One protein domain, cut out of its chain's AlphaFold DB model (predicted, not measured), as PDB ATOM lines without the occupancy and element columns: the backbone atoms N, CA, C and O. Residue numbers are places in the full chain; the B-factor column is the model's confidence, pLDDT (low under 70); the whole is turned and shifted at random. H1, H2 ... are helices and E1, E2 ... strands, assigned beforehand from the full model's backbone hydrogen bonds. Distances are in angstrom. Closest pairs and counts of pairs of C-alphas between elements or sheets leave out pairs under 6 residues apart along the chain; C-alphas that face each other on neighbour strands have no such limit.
ATOM      1  N   ILE A   3     229.929 242.764 253.786       83.06
ATOM      2  CA  ILE A   3     229.981 241.846 252.646       83.06
ATOM      3  C   ILE A   3     229.449 242.490 251.355       83.06
ATOM      4  O   ILE A   3     230.166 242.428 250.365       83.06
ATOM      5  N   PRO A   4     228.283 243.177 251.323       83.69
ATOM      6  CA  PRO A   4     227.817 243.801 250.082       83.69
ATOM      7  C   PRO A   4     228.800 244.850 249.553       83.69
ATOM      8  O   PRO A   4     229.072 244.898 248.360       83.69
ATOM      9  N   LEU A   5     229.382 245.649 250.451       85.25
ATOM     10  CA  LEU A   5     230.372 246.651 250.077       85.25
ATOM     11  C   LEU A   5     231.671 245.995 249.590       85.25
ATOM     12  O   LEU A   5     232.235 246.440 248.601       85.25
ATOM     13  N   GLN A   6     232.116 244.912 250.228       87.94
ATOM     14  CA  GLN A   6     233.283 244.151 249.774       87.94
ATOM     15  C   GLN A   6     233.060 243.522 248.391       87.94
ATOM     16  O   GLN A   6     233.973 243.534 247.575       87.94
ATOM     17  N   VAL A   7     231.856 243.014 248.104       87.88
ATOM     18  CA  VAL A   7     231.502 242.491 246.773       87.88
ATOM     19  C   VAL A   7     231.558 243.606 245.731       87.88
ATOM     20  O   VAL A   7     232.138 243.411 244.667       87.88
ATOM     21  N   VAL A   8     231.027 244.793 246.043       88.88
ATOM     22  CA  VAL A   8     231.144 245.962 245.157       88.88
ATOM     23  C   VAL A   8     232.612 246.306 244.903       88.88
ATOM     24  O   VAL A   8     232.987 246.524 243.757       88.88
ATOM     25  N   VAL A   9     233.457 246.297 245.936       89.56
ATOM     26  CA  VAL A   9     234.896 246.554 245.779       89.56
ATOM     27  C   VAL A   9     235.581 245.487 244.936       89.56
ATOM     28  O   VAL A   9     236.372 245.844 244.078       89.56
ATOM     29  N   ALA A  10     235.249 244.207 245.101       89.38
ATOM     30  CA  ALA A  10     235.779 243.140 244.253       89.38
ATOM     31  C   ALA A  10     235.413 243.332 242.770       89.38
ATOM     32  O   ALA A  10     236.250 243.156 241.886       89.38
ATOM     33  N   VAL A  11     234.167 243.728 242.487       90.81
ATOM     34  CA  VAL A  11     233.725 244.030 241.116       90.81
ATOM     35  C   VAL A  11     234.468 245.248 240.571       90.81
ATOM     36  O   VAL A  11     234.982 245.205 239.455       90.81
ATOM     37  N   LEU A  12     234.572 246.321 241.361       90.75
ATOM     38  CA  LEU A  12     235.311 247.523 240.976       90.75
ATOM     39  C   LEU A  12     236.795 247.228 240.751       90.75
ATOM     40  O   LEU A  12     237.358 247.734 239.786       90.75
ATOM     41  N   PHE A  13     237.411 246.378 241.570       90.69
ATOM     42  CA  PHE A  13     238.790 245.933 241.397       90.69
ATOM     43  C   PHE A  13     238.977 245.287 240.019       90.69
ATOM     44  O   PHE A  13     239.851 245.703 239.262       90.69
ATOM     45  N   GLY A  14     238.114 244.334 239.652       89.12
ATOM     46  CA  GLY A  14     238.177 243.669 238.346       89.12
ATOM     47  C   GLY A  14     237.943 244.616 237.164       89.12
ATOM     48  O   GLY A  14     238.677 244.567 236.182       89.12
ATOM     49  N   VAL A  15     236.958 245.515 237.262       92.75
ATOM     50  CA  VAL A  15     236.611 246.458 236.178       92.75
ATOM     51  C   VAL A  15     237.660 247.561 236.008       92.75
ATOM     52  O   VAL A  15     237.892 248.021 234.894       92.75
ATOM     53  N   THR A  16     238.302 247.992 237.094       90.44
ATOM     54  CA  THR A  16     239.281 249.094 237.083       90.44
ATOM     55  C   THR A  16     240.729 248.621 237.005       90.44
ATOM     56  O   THR A  16     241.640 249.418 237.219       90.44
ATOM     57  N   ASN A  17     240.952 247.332 236.732       90.25
ATOM     58  CA  ASN A  17     242.269 246.700 236.769       90.25
ATOM     59  C   ASN A  17     243.052 247.034 238.060       90.25
ATOM     60  O   ASN A  17     244.225 247.384 238.030       90.25
ATOM     61  N   GLY A  18     242.377 247.007 239.210       86.50
ATOM     62  CA  GLY A  18     242.984 247.252 240.519       86.50
ATOM     63  C   GLY A  18     243.204 248.717 240.912       86.50
ATOM     64  O   GLY A  18     243.824 248.957 241.946       86.50
ATOM     65  N   GLN A  19     242.690 249.708 240.171       90.50
ATOM     66  CA  GLN A  19     242.779 251.118 240.603       90.50
ATOM     67  C   GLN A  19     241.931 251.428 241.842       90.50
ATOM     68  O   GLN A  19     242.267 252.333 242.607       90.50
ATOM     69  N   ILE A  20     240.840 250.691 242.052       91.06
ATOM     70  CA  ILE A  20     240.040 250.755 243.278       91.06
ATOM     71  C   ILE A  20     240.356 249.520 244.109       91.06
ATOM     72  O   ILE A  20     240.085 248.396 243.684       91.06
ATOM     73  N   GLN A  21     240.908 249.732 245.303       92.81
ATOM     74  CA  GLN A  21     241.260 248.654 246.227       92.81
ATOM     75  C   GLN A  21     240.660 248.907 247.599       92.81
ATOM     76  O   GLN A  21     240.425 250.047 247.997       92.81
ATOM     77  N   GLY A  22     240.398 247.836 248.338       89.62
ATOM     78  CA  GLY A  22     239.888 247.960 249.692       89.62
ATOM     79  C   GLY A  22     240.132 246.713 250.520       89.62
ATOM     80  O   GLY A  22     239.911 245.583 250.079       89.62
ATOM     81  N   SER A  23     240.538 246.940 251.763       87.50
ATOM     82  CA  SER A  23     240.790 245.906 252.752       87.50
ATOM     83  C   SER A  23     239.991 246.179 254.019       87.50
ATOM     84  O   SER A  23     240.433 246.848 254.952       87.50
ATOM     85  N   PHE A  24     238.801 245.603 254.088       86.19
ATOM     86  CA  PHE A  24     237.929 245.687 255.255       86.19
ATOM     87  C   PHE A  24     237.066 244.438 255.341       86.19
ATOM     88  O   PHE A  24     236.877 243.772 254.334       86.19
ATOM     89  N   GLY A  25     236.502 244.144 256.514       83.38
ATOM     90  CA  GLY A  25     235.558 243.039 256.696       83.38
ATOM     91  C   GLY A  25     236.210 241.653 256.730       83.38
ATOM     92  O   GLY A  25     237.274 241.476 257.315       83.38
ATOM     93  N   PHE A  26     235.525 240.660 256.159       84.69
ATOM     94  CA  PHE A  26     235.998 239.276 256.105       84.69
ATOM     95  C   PHE A  26     236.903 239.086 254.887       84.69
ATOM     96  O   PHE A  26     236.428 239.222 253.762       84.69
ATOM     97  N   LYS A  27     238.188 238.804 255.094       89.12
ATOM     98  CA  LYS A  27     239.151 238.626 254.005       89.12
ATOM     99  C   LYS A  27     240.083 237.453 254.265       89.12
ATOM    100  O   LYS A  27     240.418 237.163 255.412       89.12
ATOM    101  N   THR A  28     240.531 236.833 253.186       91.31
ATOM    102  CA  THR A  28     241.627 235.868 253.175       91.31
ATOM    103  C   THR A  28     242.799 236.518 252.464       91.31
ATOM    104  O   THR A  28     242.686 236.876 251.290       91.31
ATOM    105  N   THR A  29     243.903 236.699 253.184       92.56
ATOM    106  CA  THR A  29     245.144 237.235 252.626       92.56
ATOM    107  C   THR A  29     246.110 236.083 252.381       92.56
ATOM    108  O   THR A  29     246.381 235.302 253.291       92.56
ATOM    109  N   VAL A  30     246.600 235.974 251.151       93.12
ATOM    110  CA  VAL A  30     247.620 235.005 250.739       93.12
ATOM    111  C   VAL A  30     248.827 235.793 250.261       93.12
ATOM    112  O   VAL A  30     248.684 236.621 249.365       93.12
ATOM    113  N   CYS A  31     249.989 235.545 250.858       93.19
ATOM    114  CA  CYS A  31     251.244 236.183 250.482       93.19
ATOM    115  C   CYS A  31     252.185 235.137 249.888       93.19
ATOM    116  O   CYS A  31     252.388 234.079 250.484       93.19
ATOM    117  N   ASN A  32     252.735 235.434 248.713       93.56
ATOM    118  CA  ASN A  32     253.733 234.600 248.050       93.56
ATOM    119  C   ASN A  32     255.065 235.348 248.018       93.56
ATOM    120  O   ASN A  32     255.102 236.504 247.599       93.56
ATOM    121  N   SER A  33     256.149 234.691 248.427       89.88
ATOM    122  CA  SER A  33     257.493 235.254 248.307       89.88
ATOM    123  C   SER A  33     257.890 235.383 246.835       89.88
ATOM    124  O   SER A  33     257.672 234.457 246.051       89.88
ATOM    125  N   LEU A  34     258.484 236.514 246.469       88.06
ATOM    126  CA  LEU A  34     259.011 236.782 245.134       88.06
ATOM    127  C   LEU A  34     260.532 236.920 245.191       88.06
ATOM    128  O   LEU A  34     261.060 237.644 246.029       88.06
ATOM    129  N   ASP A  35     261.225 236.280 244.250       83.94
ATOM    130  CA  ASP A  35     262.688 236.376 244.143       83.94
ATOM    131  C   ASP A  35     263.142 237.631 243.380       83.94
ATOM    132  O   ASP A  35     264.275 238.087 243.531       83.94
ATOM    133  N   VAL A  36     262.261 238.198 242.547       84.19
ATOM    134  CA  VAL A  36     262.566 239.335 241.673       84.19
ATOM    135  C   VAL A  36     261.653 240.506 242.005       84.19
ATOM    136  O   VAL A  36     260.431 240.368 242.074       84.19
ATOM    137  N   LEU A  37     262.263 241.677 242.186       84.06
ATOM    138  CA  LEU A  37     261.541 242.918 242.415       84.06
ATOM    139  C   LEU A  37     260.947 243.431 241.090       84.06
ATOM    140  O   LEU A  37     261.694 243.575 240.121       84.06
ATOM    141  N   PRO A  38     259.637 243.730 241.023       81.44
ATOM    142  CA  PRO A  38     259.047 244.309 239.824       81.44
ATOM    143  C   PRO A  38     259.643 245.693 239.538       81.44
ATOM    144  O   PRO A  38     259.886 246.492 240.446       81.44
ATOM    145  N   GLU A  39     259.885 245.973 238.260       79.94
ATOM    146  CA  GLU A  39     260.420 247.256 237.808       79.94
ATOM    147  C   GLU A  39     259.399 248.388 237.990       79.94
ATOM    148  O   GLU A  39     258.187 248.171 237.974       79.94
ATOM    149  N   GLY A  40     259.891 249.622 238.141       79.94
ATOM    150  CA  GLY A  40     259.028 250.801 238.226       79.94
ATOM    151  C   GLY A  40     258.342 250.980 239.581       79.94
ATOM    152  O   GLY A  40     257.207 251.430 239.632       79.94
ATOM    153  N   LEU A  41     258.995 250.645 240.696       81.38
ATOM    154  CA  LEU A  41     258.495 250.996 242.030       81.38
ATOM    155  C   LEU A  41     258.846 252.449 242.366       81.38
ATOM    156  O   LEU A  41     260.004 252.857 242.269       81.38
ATOM    157  N   GLN A  42     257.842 253.230 242.776       79.38
ATOM    158  CA  GLN A  42     258.049 254.569 243.333       79.38
ATOM    159  C   GLN A  42     257.228 254.711 244.624       79.38
ATOM    160  O   GLN A  42     256.036 254.398 244.616       79.38
ATOM    161  N   PRO A  43     257.830 255.178 245.733       76.88
ATOM    162  CA  PRO A  43     259.255 255.493 245.913       76.88
ATOM    163  C   PRO A  43     260.160 254.254 245.767       76.88
ATOM    164  O   PRO A  43     259.669 253.132 245.724       76.88
ATOM    165  N   ALA A  44     261.479 254.449 245.665       80.44
ATOM    166  CA  ALA A  44     262.420 253.332 245.563       80.44
ATOM    167  C   ALA A  44     262.281 252.368 246.766       80.44
ATOM    168  O   ALA A  44     261.950 252.819 247.873       80.44
ATOM    169  N   PRO A  45     262.522 251.054 246.586       82.06
ATOM    170  CA  PRO A  45     262.550 250.092 247.689       82.06
ATOM    171  C   PRO A  45     263.558 250.509 248.773       82.06
ATOM    172  O   PRO A  45     264.545 251.177 248.461       82.06
ATOM    173  N   PRO A  46     263.323 250.140 250.046       78.12
ATOM    174  CA  PRO A  46     264.278 250.422 251.114       78.12
ATOM    175  C   PRO A  46     265.640 249.785 250.802       78.12
ATOM    176  O   PRO A  46     265.705 248.627 250.388       78.12
ATOM    177  N   GLU A  47     266.730 250.529 251.001       76.69
ATOM    178  CA  GLU A  47     268.081 250.040 250.706       76.69
ATOM    179  C   GLU A  47     268.427 248.807 251.557       76.69
ATOM    180  O   GLU A  47     268.326 248.828 252.791       76.69
ATOM    181  N   GLY A  48     268.855 247.725 250.901       76.12
ATOM    182  CA  GLY A  48     269.195 246.459 251.559       76.12
ATOM    183  C   GLY A  48     267.983 245.643 252.023       76.12
ATOM    184  O   GLY A  48     268.055 245.011 253.076       76.12
ATOM    185  N   PHE A  49     266.868 245.684 251.287       81.44
ATOM    186  CA  PHE A  49     265.733 244.777 251.499       81.44
ATOM    187  C   PHE A  49     266.160 243.304 251.379       81.44
ATOM    188  O   PHE A  49     267.064 242.968 250.617       81.44
ATOM    189  N   ASN A  50     265.504 242.426 252.137       85.38
ATOM    190  CA  ASN A  50     265.804 240.991 252.163       85.38
ATOM    191  C   ASN A  50     264.565 240.091 252.064       85.38
ATOM    192  O   ASN A  50     264.721 238.875 251.996       85.38
ATOM    193  N   SER A  51     263.360 240.663 252.036       86.19
ATOM    194  CA  SER A  51     262.124 239.933 251.760       86.19
ATOM    195  C   SER A  51     261.223 240.732 250.820       86.19
ATOM    196  O   SER A  51     261.100 241.954 250.952       86.19
ATOM    197  N   ILE A  52     260.606 240.037 249.867       90.12
ATOM    198  CA  ILE A  52     259.606 240.577 248.945       90.12
ATOM    199  C   ILE A  52     258.430 239.605 248.930       90.12
ATOM    200  O   ILE A  52     258.600 238.422 248.637       90.12
ATOM    201  N   GLU A  53     257.232 240.107 249.201       92.81
ATOM    202  CA  GLU A  53     256.006 239.311 249.230       92.81
ATOM    203  C   GLU A  53     254.913 239.969 248.376       92.81
ATOM    204  O   GLU A  53     254.618 241.152 248.531       92.81
ATOM    205  N   ASP A  54     254.286 239.209 247.477       93.44
ATOM    206  CA  ASP A  54     253.046 239.595 246.788       93.44
ATOM    207  C   ASP A  54     251.854 239.090 247.595       93.44
ATOM    208  O   ASP A  54     251.541 237.895 247.601       93.44
ATOM    209  N   CYS A  55     251.205 240.015 248.292       93.12
ATOM    210  CA  CYS A  55     250.056 239.765 249.138       93.12
ATOM    211  C   CYS A  55     248.757 240.097 248.404       93.12
ATOM    212  O   CYS A  55     248.495 241.238 248.020       93.12
ATOM    213  N   ARG A  56     247.893 239.093 248.273       93.50
ATOM    214  CA  ARG A  56     246.553 239.203 247.694       93.50
ATOM    215  C   ARG A  56     245.510 239.027 248.778       93.50
ATOM    216  O   ARG A  56     245.426 237.970 249.401       93.50
ATOM    217  N   SER A  57     244.689 240.049 248.980       93.19
ATOM    218  CA  SER A  57     243.502 239.989 249.826       93.19
ATOM    219  C   SER A  57     242.288 239.651 248.961       93.19
ATOM    220  O   SER A  57     242.033 240.292 247.940       93.19
ATOM    221  N   SER A  58     241.522 238.644 249.375       92.31
ATOM    222  CA  SER A  58     240.325 238.198 248.662       92.31
ATOM    223  C   SER A  58     239.129 237.979 249.587       92.31
ATOM    224  O   SER A  58     239.276 237.647 250.765       92.31
ATOM    225  N   LEU A  59     237.928 238.140 249.036       90.50
ATOM    226  CA  LEU A  59     236.662 237.728 249.629       90.50
ATOM    227  C   LEU A  59     236.120 236.544 248.826       90.50
ATOM    228  O   LEU A  59     235.721 236.714 247.678       90.50
ATOM    229  N   LEU A  60     236.069 235.354 249.433       87.38
ATOM    230  CA  LEU A  60     235.525 234.143 248.791       87.38
ATOM    231  C   LEU A  60     236.155 233.860 247.406       87.38
ATOM    232  O   LEU A  60     235.472 233.436 246.481       87.38
ATOM    233  N   GLY A  61     237.457 234.134 247.258       86.75
ATOM    234  CA  GLY A  61     238.203 233.974 246.003       86.75
ATOM    235  C   GLY A  61     238.193 235.196 245.077       86.75
ATOM    236  O   GLY A  61     239.001 235.252 244.154       86.75
ATOM    237  N   LEU A  62     237.353 236.203 245.332       89.75
ATOM    238  CA  LEU A  62     237.362 237.461 244.584       89.75
ATOM    239  C   LEU A  62     238.406 238.419 245.162       89.75
ATOM    240  O   LEU A  62     238.335 238.769 246.338       89.75
ATOM    241  N   VAL A  63     239.367 238.849 244.349       91.12
ATOM    242  CA  VAL A  63     240.436 239.763 244.781       91.12
ATOM    243  C   VAL A  63     239.862 241.159 245.042       91.12
ATOM    244  O   VAL A  63     239.133 241.696 244.213       91.12
ATOM    245  N   THR A  64     240.181 241.739 246.201       92.19
ATOM    246  CA  THR A  64     239.762 243.101 246.590       92.19
ATOM    247  C   THR A  64     240.937 244.058 246.756       92.19
ATOM    248  O   THR A  64     240.754 245.274 246.752       92.19
ATOM    249  N   GLU A  65     242.135 243.517 246.951       93.62
ATOM    250  CA  GLU A  65     243.374 244.268 247.121       93.62
ATOM    251  C   GLU A  65     244.556 243.360 246.760       93.62
ATOM    252  O   GLU A  65     244.556 242.161 247.069       93.62
ATOM    253  N   ARG A  66     245.577 243.949 246.139       93.56
ATOM    254  CA  ARG A  66     246.861 243.304 245.879       93.56
ATOM    255  C   ARG A  66     247.989 244.288 246.153       93.56
ATOM    256  O   ARG A  66     247.987 245.414 245.656       93.56
ATOM    257  N   LYS A  67     248.955 243.854 246.954       93.25
ATOM    258  CA  LYS A  67     250.073 244.678 247.397       93.25
ATOM    259  C   LYS A  67     251.378 243.915 247.339       93.25
ATOM    260  O   LYS A  67     251.426 242.734 247.661       93.25
ATOM    261  N   LEU A  68     252.439 244.636 247.014       91.38
ATOM    262  CA  LEU A  68     253.804 244.182 247.201       91.38
ATOM    263  C   LEU A  68     254.306 244.683 248.551       91.38
ATOM    264  O   LEU A  68     254.361 245.891 248.778       91.38
ATOM    265  N   VAL A  69     254.697 243.774 249.429       90.06
ATOM    266  CA  VAL A  69     255.349 244.091 250.696       90.06
ATOM    267  C   VAL A  69     256.838 243.854 250.514       90.06
ATOM    268  O   VAL A  69     257.282 242.726 250.331       90.06
ATOM    269  N   VAL A  70     257.618 244.929 250.548       88.50
ATOM    270  CA  VAL A  70     259.080 244.857 250.529       88.50
ATOM    271  C   VAL A  70     259.569 245.120 251.938       88.50
ATOM    272  O   VAL A  70     259.351 246.208 252.478       88.50
ATOM    273  N   ALA A  71     260.219 244.132 252.539       85.50
ATOM    274  CA  ALA A  71     260.690 244.207 253.907       85.50
ATOM    275  C   ALA A  71     262.215 244.095 254.014       85.50
ATOM    276  O   ALA A  71     262.894 243.405 253.250       85.50
ATOM    277  N   LYS A  72     262.743 244.811 255.003       83.25
ATOM    278  CA  LYS A  72     264.114 244.748 255.481       83.25
ATOM    279  C   LYS A  72     264.071 244.342 256.942       83.25
ATOM    280  O   LYS A  72     263.678 245.129 257.800       83.25
ATOM    281  N   THR A  73     264.493 243.121 257.226       78.31
ATOM    282  CA  THR A  73     264.675 242.645 258.595       78.31
ATOM    283  C   THR A  73     266.159 242.623 258.919       78.31
ATOM    284  O   THR A  73     266.884 241.752 258.441       78.31
ATOM    285  N   THR A  74     266.605 243.563 259.751       77.44
ATOM    286  CA  THR A  74     267.958 243.567 260.316       77.44
ATOM    287  C   THR A  74     267.917 242.903 261.691       77.44
ATOM    288  O   THR A  74     267.097 243.259 262.541       77.44
ATOM    289  N   VAL A  75     268.795 241.926 261.913       75.62
ATOM    290  CA  VAL A  75     268.965 241.266 263.212       75.62
ATOM    291  C   VAL A  75     270.282 241.743 263.814       75.62
ATOM    292  O   VAL A  75     271.349 241.355 263.350       75.62
ATOM    293  N   GLU A  76     270.206 242.583 264.844       72.69
ATOM    294  CA  GLU A  76     271.366 243.037 265.616       72.69
ATOM    295  C   GLU A  76     271.299 242.423 267.018       72.69
ATOM    296  O   GLU A  76     270.554 242.870 267.897       72.69
ATOM    297  N   GLY A  77     272.054 241.340 267.228       77.69
ATOM    298  CA  GLY A  77     272.071 240.605 268.494       77.69
ATOM    299  C   GLY A  77     270.697 240.019 268.850       77.69
ATOM    300  O   GLY A  77     270.191 239.145 268.151       77.69
ATOM    301  N   HIS A  78     270.091 240.498 269.945       70.06
ATOM    302  CA  HIS A  78     268.743 240.102 270.386       70.06
ATOM    303  C   HIS A  78     267.620 241.005 269.847       70.06
ATOM    304  O   HIS A  78     266.446 240.727 270.099       70.06
ATOM    305  N   SER A  79     267.953 242.080 269.127       58.03
ATOM    306  CA  SER A  79     266.973 243.006 268.560       58.03
ATOM    307  C   SER A  79     266.702 242.673 267.094       58.03
ATOM    308  O   SER A  79     267.628 242.511 266.298       58.03
ATOM    309  N   LYS A  80     265.421 242.571 266.728       71.88
ATOM    310  CA  LYS A  80     264.970 242.426 265.339       71.88
ATOM    311  C   LYS A  80     264.258 243.704 264.924       71.88
ATOM    312  O   LYS A  80     263.141 243.952 265.374       71.88
ATOM    313  N   THR A  81     264.874 244.477 264.041       71.06
ATOM    314  CA  THR A  81     264.243 245.658 263.446       71.06
ATOM    315  C   THR A  81     263.715 245.258 262.079       71.06
ATOM    316  O   THR A  81     264.491 244.894 261.197       71.06
ATOM    317  N   SER A  82     262.393 245.261 261.916       72.69
ATOM    318  CA  SER A  82     261.747 244.965 260.634       72.69
ATOM    319  C   SER A  82     261.109 246.230 260.092       72.69
ATOM    320  O   SER A  82     260.208 246.788 260.713       72.69
ATOM    321  N   PHE A  83     261.591 246.674 258.940       76.94
ATOM    322  CA  PHE A  83     260.997 247.748 258.164       76.94
ATOM    323  C   PHE A  83     260.244 247.133 256.994       76.94
ATOM    324  O   PHE A  83     260.770 246.245 256.333       76.94
ATOM    325  N   PHE A  84     259.030 247.592 256.727       80.94
ATOM    326  CA  PHE A  84     258.233 247.130 255.598       80.94
ATOM    327  C   PHE A  84     257.701 248.332 254.831       80.94
ATOM    328  O   PHE A  84     257.345 249.359 255.412       80.94
ATOM    329  N   ARG A  85     257.659 248.204 253.510       83.62
ATOM    330  CA  ARG A  85     257.060 249.178 252.607       83.62
ATOM    331  C   ARG A  85     256.082 248.461 251.697       83.62
ATOM    332  O   ARG A  85     256.437 247.483 251.046       83.62
ATOM    333  N   GLU A  86     254.858 248.965 251.674       87.25
ATOM    334  CA  GLU A  86     253.787 248.434 250.842       87.25
ATOM    335  C   GLU A  86     253.681 249.246 249.549       87.25
ATOM    336  O   GLU A  86     253.680 250.477 249.581       87.25
ATOM    337  N   TYR A  87     253.549 248.555 248.421       89.31
ATOM    338  CA  TYR A  87     253.233 249.139 247.121       89.31
ATOM    339  C   TYR A  87     251.947 248.537 246.587       89.31
ATOM    340  O   TYR A  87     251.711 247.338 246.719       89.31
ATOM    341  N   TRP A  88     251.126 249.362 245.953       90.81
ATOM    342  CA  TRP A  88     249.896 248.897 245.337       90.81
ATOM    343  C   TRP A  88     250.180 248.255 243.982       90.81
ATOM    344  O   TRP A  88     250.931 248.807 243.175       90.81
ATOM    345  N   LEU A  89     249.566 247.099 243.741       90.38
ATOM    346  CA  LEU A  89     249.669 246.372 242.481       90.38
ATOM    347  C   LEU A  89     248.308 246.321 241.776       90.38
ATOM    348  O   LEU A  89     247.268 246.273 242.438       90.38
ATOM    349  N   ASP A  90     248.318 246.306 240.445       90.06
ATOM    350  CA  ASP A  90     247.134 246.012 239.630       90.06
ATOM    351  C   ASP A  90     246.752 244.519 239.682       90.06
ATOM    352  O   ASP A  90     247.350 243.709 240.405       90.06
ATOM    353  N   ALA A  91     245.729 244.129 238.916       88.06
ATOM    354  CA  ALA A  91     245.318 242.729 238.841       88.06
ATOM    355  C   ALA A  91     246.416 241.828 238.239       88.06
ATOM    356  O   ALA A  91     246.548 240.674 238.660       88.06
ATOM    357  N   ASP A  92     247.246 242.362 237.342       87.12
ATOM    358  CA  ASP A  92     248.332 241.652 236.660       87.12
ATOM    359  C   ASP A  92     249.609 241.543 237.518       87.12
ATOM    360  O   ASP A  92     250.426 240.643 237.323       87.12
ATOM    361  N   GLY A  93     249.748 242.365 238.559       84.56
ATOM    362  CA  GLY A  93     250.903 242.409 239.459       84.56
ATOM    363  C   GLY A  93     251.921 243.493 239.124       84.56
ATOM    364  O   GLY A  93     253.056 243.417 239.593       84.56
ATOM    365  N   ARG A  94     251.549 244.484 238.316       88.44
ATOM    366  CA  ARG A  94     252.376 245.650 238.011       88.44
ATOM    367  C   ARG A  94     252.116 246.755 239.033       88.44
ATOM    368  O   ARG A  94     250.982 246.907 239.493       88.44
ATOM    369  N   PRO A  95     253.143 247.533 239.399       87.88
ATOM    370  CA  PRO A  95     252.967 248.649 240.311       87.88
ATOM    371  C   PRO A  95     252.090 249.732 239.682       87.88
ATOM    372  O   PRO A  95     252.287 250.117 238.528       87.88
ATOM    373  N   ILE A  96     251.130 250.232 240.458       88.81
ATOM    374  CA  ILE A  96     250.224 251.305 240.042       88.81
ATOM    375  C   ILE A  96     250.246 252.468 241.028       88.81
ATOM    376  O   ILE A  96     250.384 252.298 242.240       88.81
ATOM    377  N   TYR A  97     250.069 253.671 240.486       83.50
ATOM    378  CA  TYR A  97     250.038 254.918 241.243       83.50
ATOM    379  C   TYR A  97     248.644 255.531 241.216       83.50
ATOM    380  O   TYR A  97     247.911 255.386 240.241       83.50
ATOM    381  N   GLY A  98     248.286 256.249 242.282       80.94
ATOM    382  CA  GLY A  98     246.976 256.898 242.379       80.94
ATOM    383  C   GLY A  98     245.831 255.938 242.701       80.94
ATOM    384  O   GLY A  98     244.694 256.201 242.323       80.94
ATOM    385  N   VAL A  99     246.119 254.834 243.398       85.62
ATOM    386  CA  VAL A  99     245.087 253.903 243.865       85.62
ATOM    387  C   VAL A  99     244.125 254.603 244.809       85.62
ATOM    388  O   VAL A  99     244.527 255.271 245.764       85.62
ATOM    389  N   PHE A 100     242.836 254.408 244.550       87.88
ATOM    390  CA  PHE A 100     241.781 254.884 245.418       87.88
ATOM    391  C   PHE A 100     241.455 253.803 246.447       87.88
ATOM    392  O   PHE A 100     240.650 252.900 246.197       87.88
ATOM    393  N   ASP A 101     242.112 253.883 247.607       87.88
ATOM    394  CA  ASP A 101     241.790 253.025 248.744       87.88
ATOM    395  C   ASP A 101     240.429 253.425 249.329       87.88
ATOM    396  O   ASP A 101     240.245 254.535 249.832       87.88
ATOM    397  N   VAL A 102     239.464 252.508 249.276       89.25
ATOM    398  CA  VAL A 102     238.100 252.712 249.790       89.25
ATOM    399  C   VAL A 102     237.899 252.148 251.197       89.25
ATOM    400  O   VAL A 102     236.783 252.172 251.727       89.25
ATOM    401  N   THR A 103     238.962 251.667 251.844       86.56
ATOM    402  CA  THR A 103     238.903 251.108 253.205       86.56
ATOM    403  C   THR A 103     238.345 252.107 254.218       86.56
ATOM    404  O   THR A 103     237.486 251.760 255.031       86.56
ATOM    405  N   TRP A 104     238.759 253.372 254.142       82.31
ATOM    406  CA  TRP A 104     238.250 254.424 255.028       82.31
ATOM    407  C   TRP A 104     236.759 254.716 254.790       82.31
ATOM    408  O   TRP A 104     236.009 254.902 255.751       82.31
ATOM    409  N   ILE A 105     236.300 254.676 253.531       86.31
ATOM    410  CA  ILE A 105     234.881 254.844 253.175       86.31
ATOM    411  C   ILE A 105     234.064 253.720 253.800       86.31
ATOM    412  O   ILE A 105     233.004 253.975 254.367       86.31
TER     413      ILE A 105
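Overview. This is residues 3 to 105 of the 231 residues of an uncharacterized protein of Mesorhizobium sp. 113-3-9 (UniProt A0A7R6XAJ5). A twisted sheet of four strands makes a long slab, with the helix H1 lying across one face at one end and the hairpin of E3 and E4 reaching away at the other, where residues 75 to 80 stick out. E2 and E3 run through the middle of the sheet, and long unnamed stretches make up much of the rest. The printed part has 103 residues with one named helix and four named strands, in the order H1, E1, E2, E3, E4; the sheet's order is E1, E2, E3, E4, all antiparallel, and the class is mixed, helices and strands. The whole is compact by its radius of gyration of the C-alphas, 14.7 A, yet elongated in outline, with spans of 48 by 29 by 23 A.

Along the chain. H1, residues 3 to 15, begins at C-alpha 3 (229.981, 241.846, 252.646) and is 18.3 A long. E1 holds residues 28 to 33 and is 16.6 A long. E2, residues 51 to 59, measures 25.6 A. E3, residues 62 to 76, is the longest strand, 40.4 A from C-alpha 62 at (237.362, 237.461, 244.584) to C-alpha 76, and bends by 53 degrees at residue 65. E4, residues 79 to 88, measures 29.4 A and ends at C-alpha 88 (249.896, 248.897, 245.337).

Arrangement. H1 is on the sheet at a height over the sheet of 7.9 A, in two layers, a helix on one face of a sheet. It lies over E3 and only just over E2, on which 3 of its C-alphas fall. It runs across the strands, at 87 degrees to E3 on the local plane. The closest C-alphas of H1 and E3 are those of Ala 10 and Thr 64, 4.6 A apart; those of H1 and E2 are Gln 6 and Leu 59, 7.3 A apart. Every O i to N i+4 pair in H1 is within hydrogen-bond range. The strands form a meander, each the antiparallel neighbour of the one before. In the hairpin of E1 and E2, with directions at 157 degrees, N 30 and O 56 are within hydrogen-bond range at 2.9 A. In the hairpin of E2 and E3, at 152 degrees, N 55 and O 67 are at 2.8 A. In the hairpin of E3 and E4, at 151 degrees, N 72 and O 83 are at 2.8 A. The edge strands E1 and E4 are apart.

Size, cuts and confidence. The two C-alphas farthest apart are those of Val 15 and Gly 77, 48.3 A. The printed part has no cut. The links H1 to E1, of 12 residues, and E1 to E2, of 17, are long; E2 to E3 and E3 to E4 are tight. Residues 20 to 21 pair with residues 100 to 101, parallel. The mean pLDDT of the printed part is 85.9, and residue 79 is under 70.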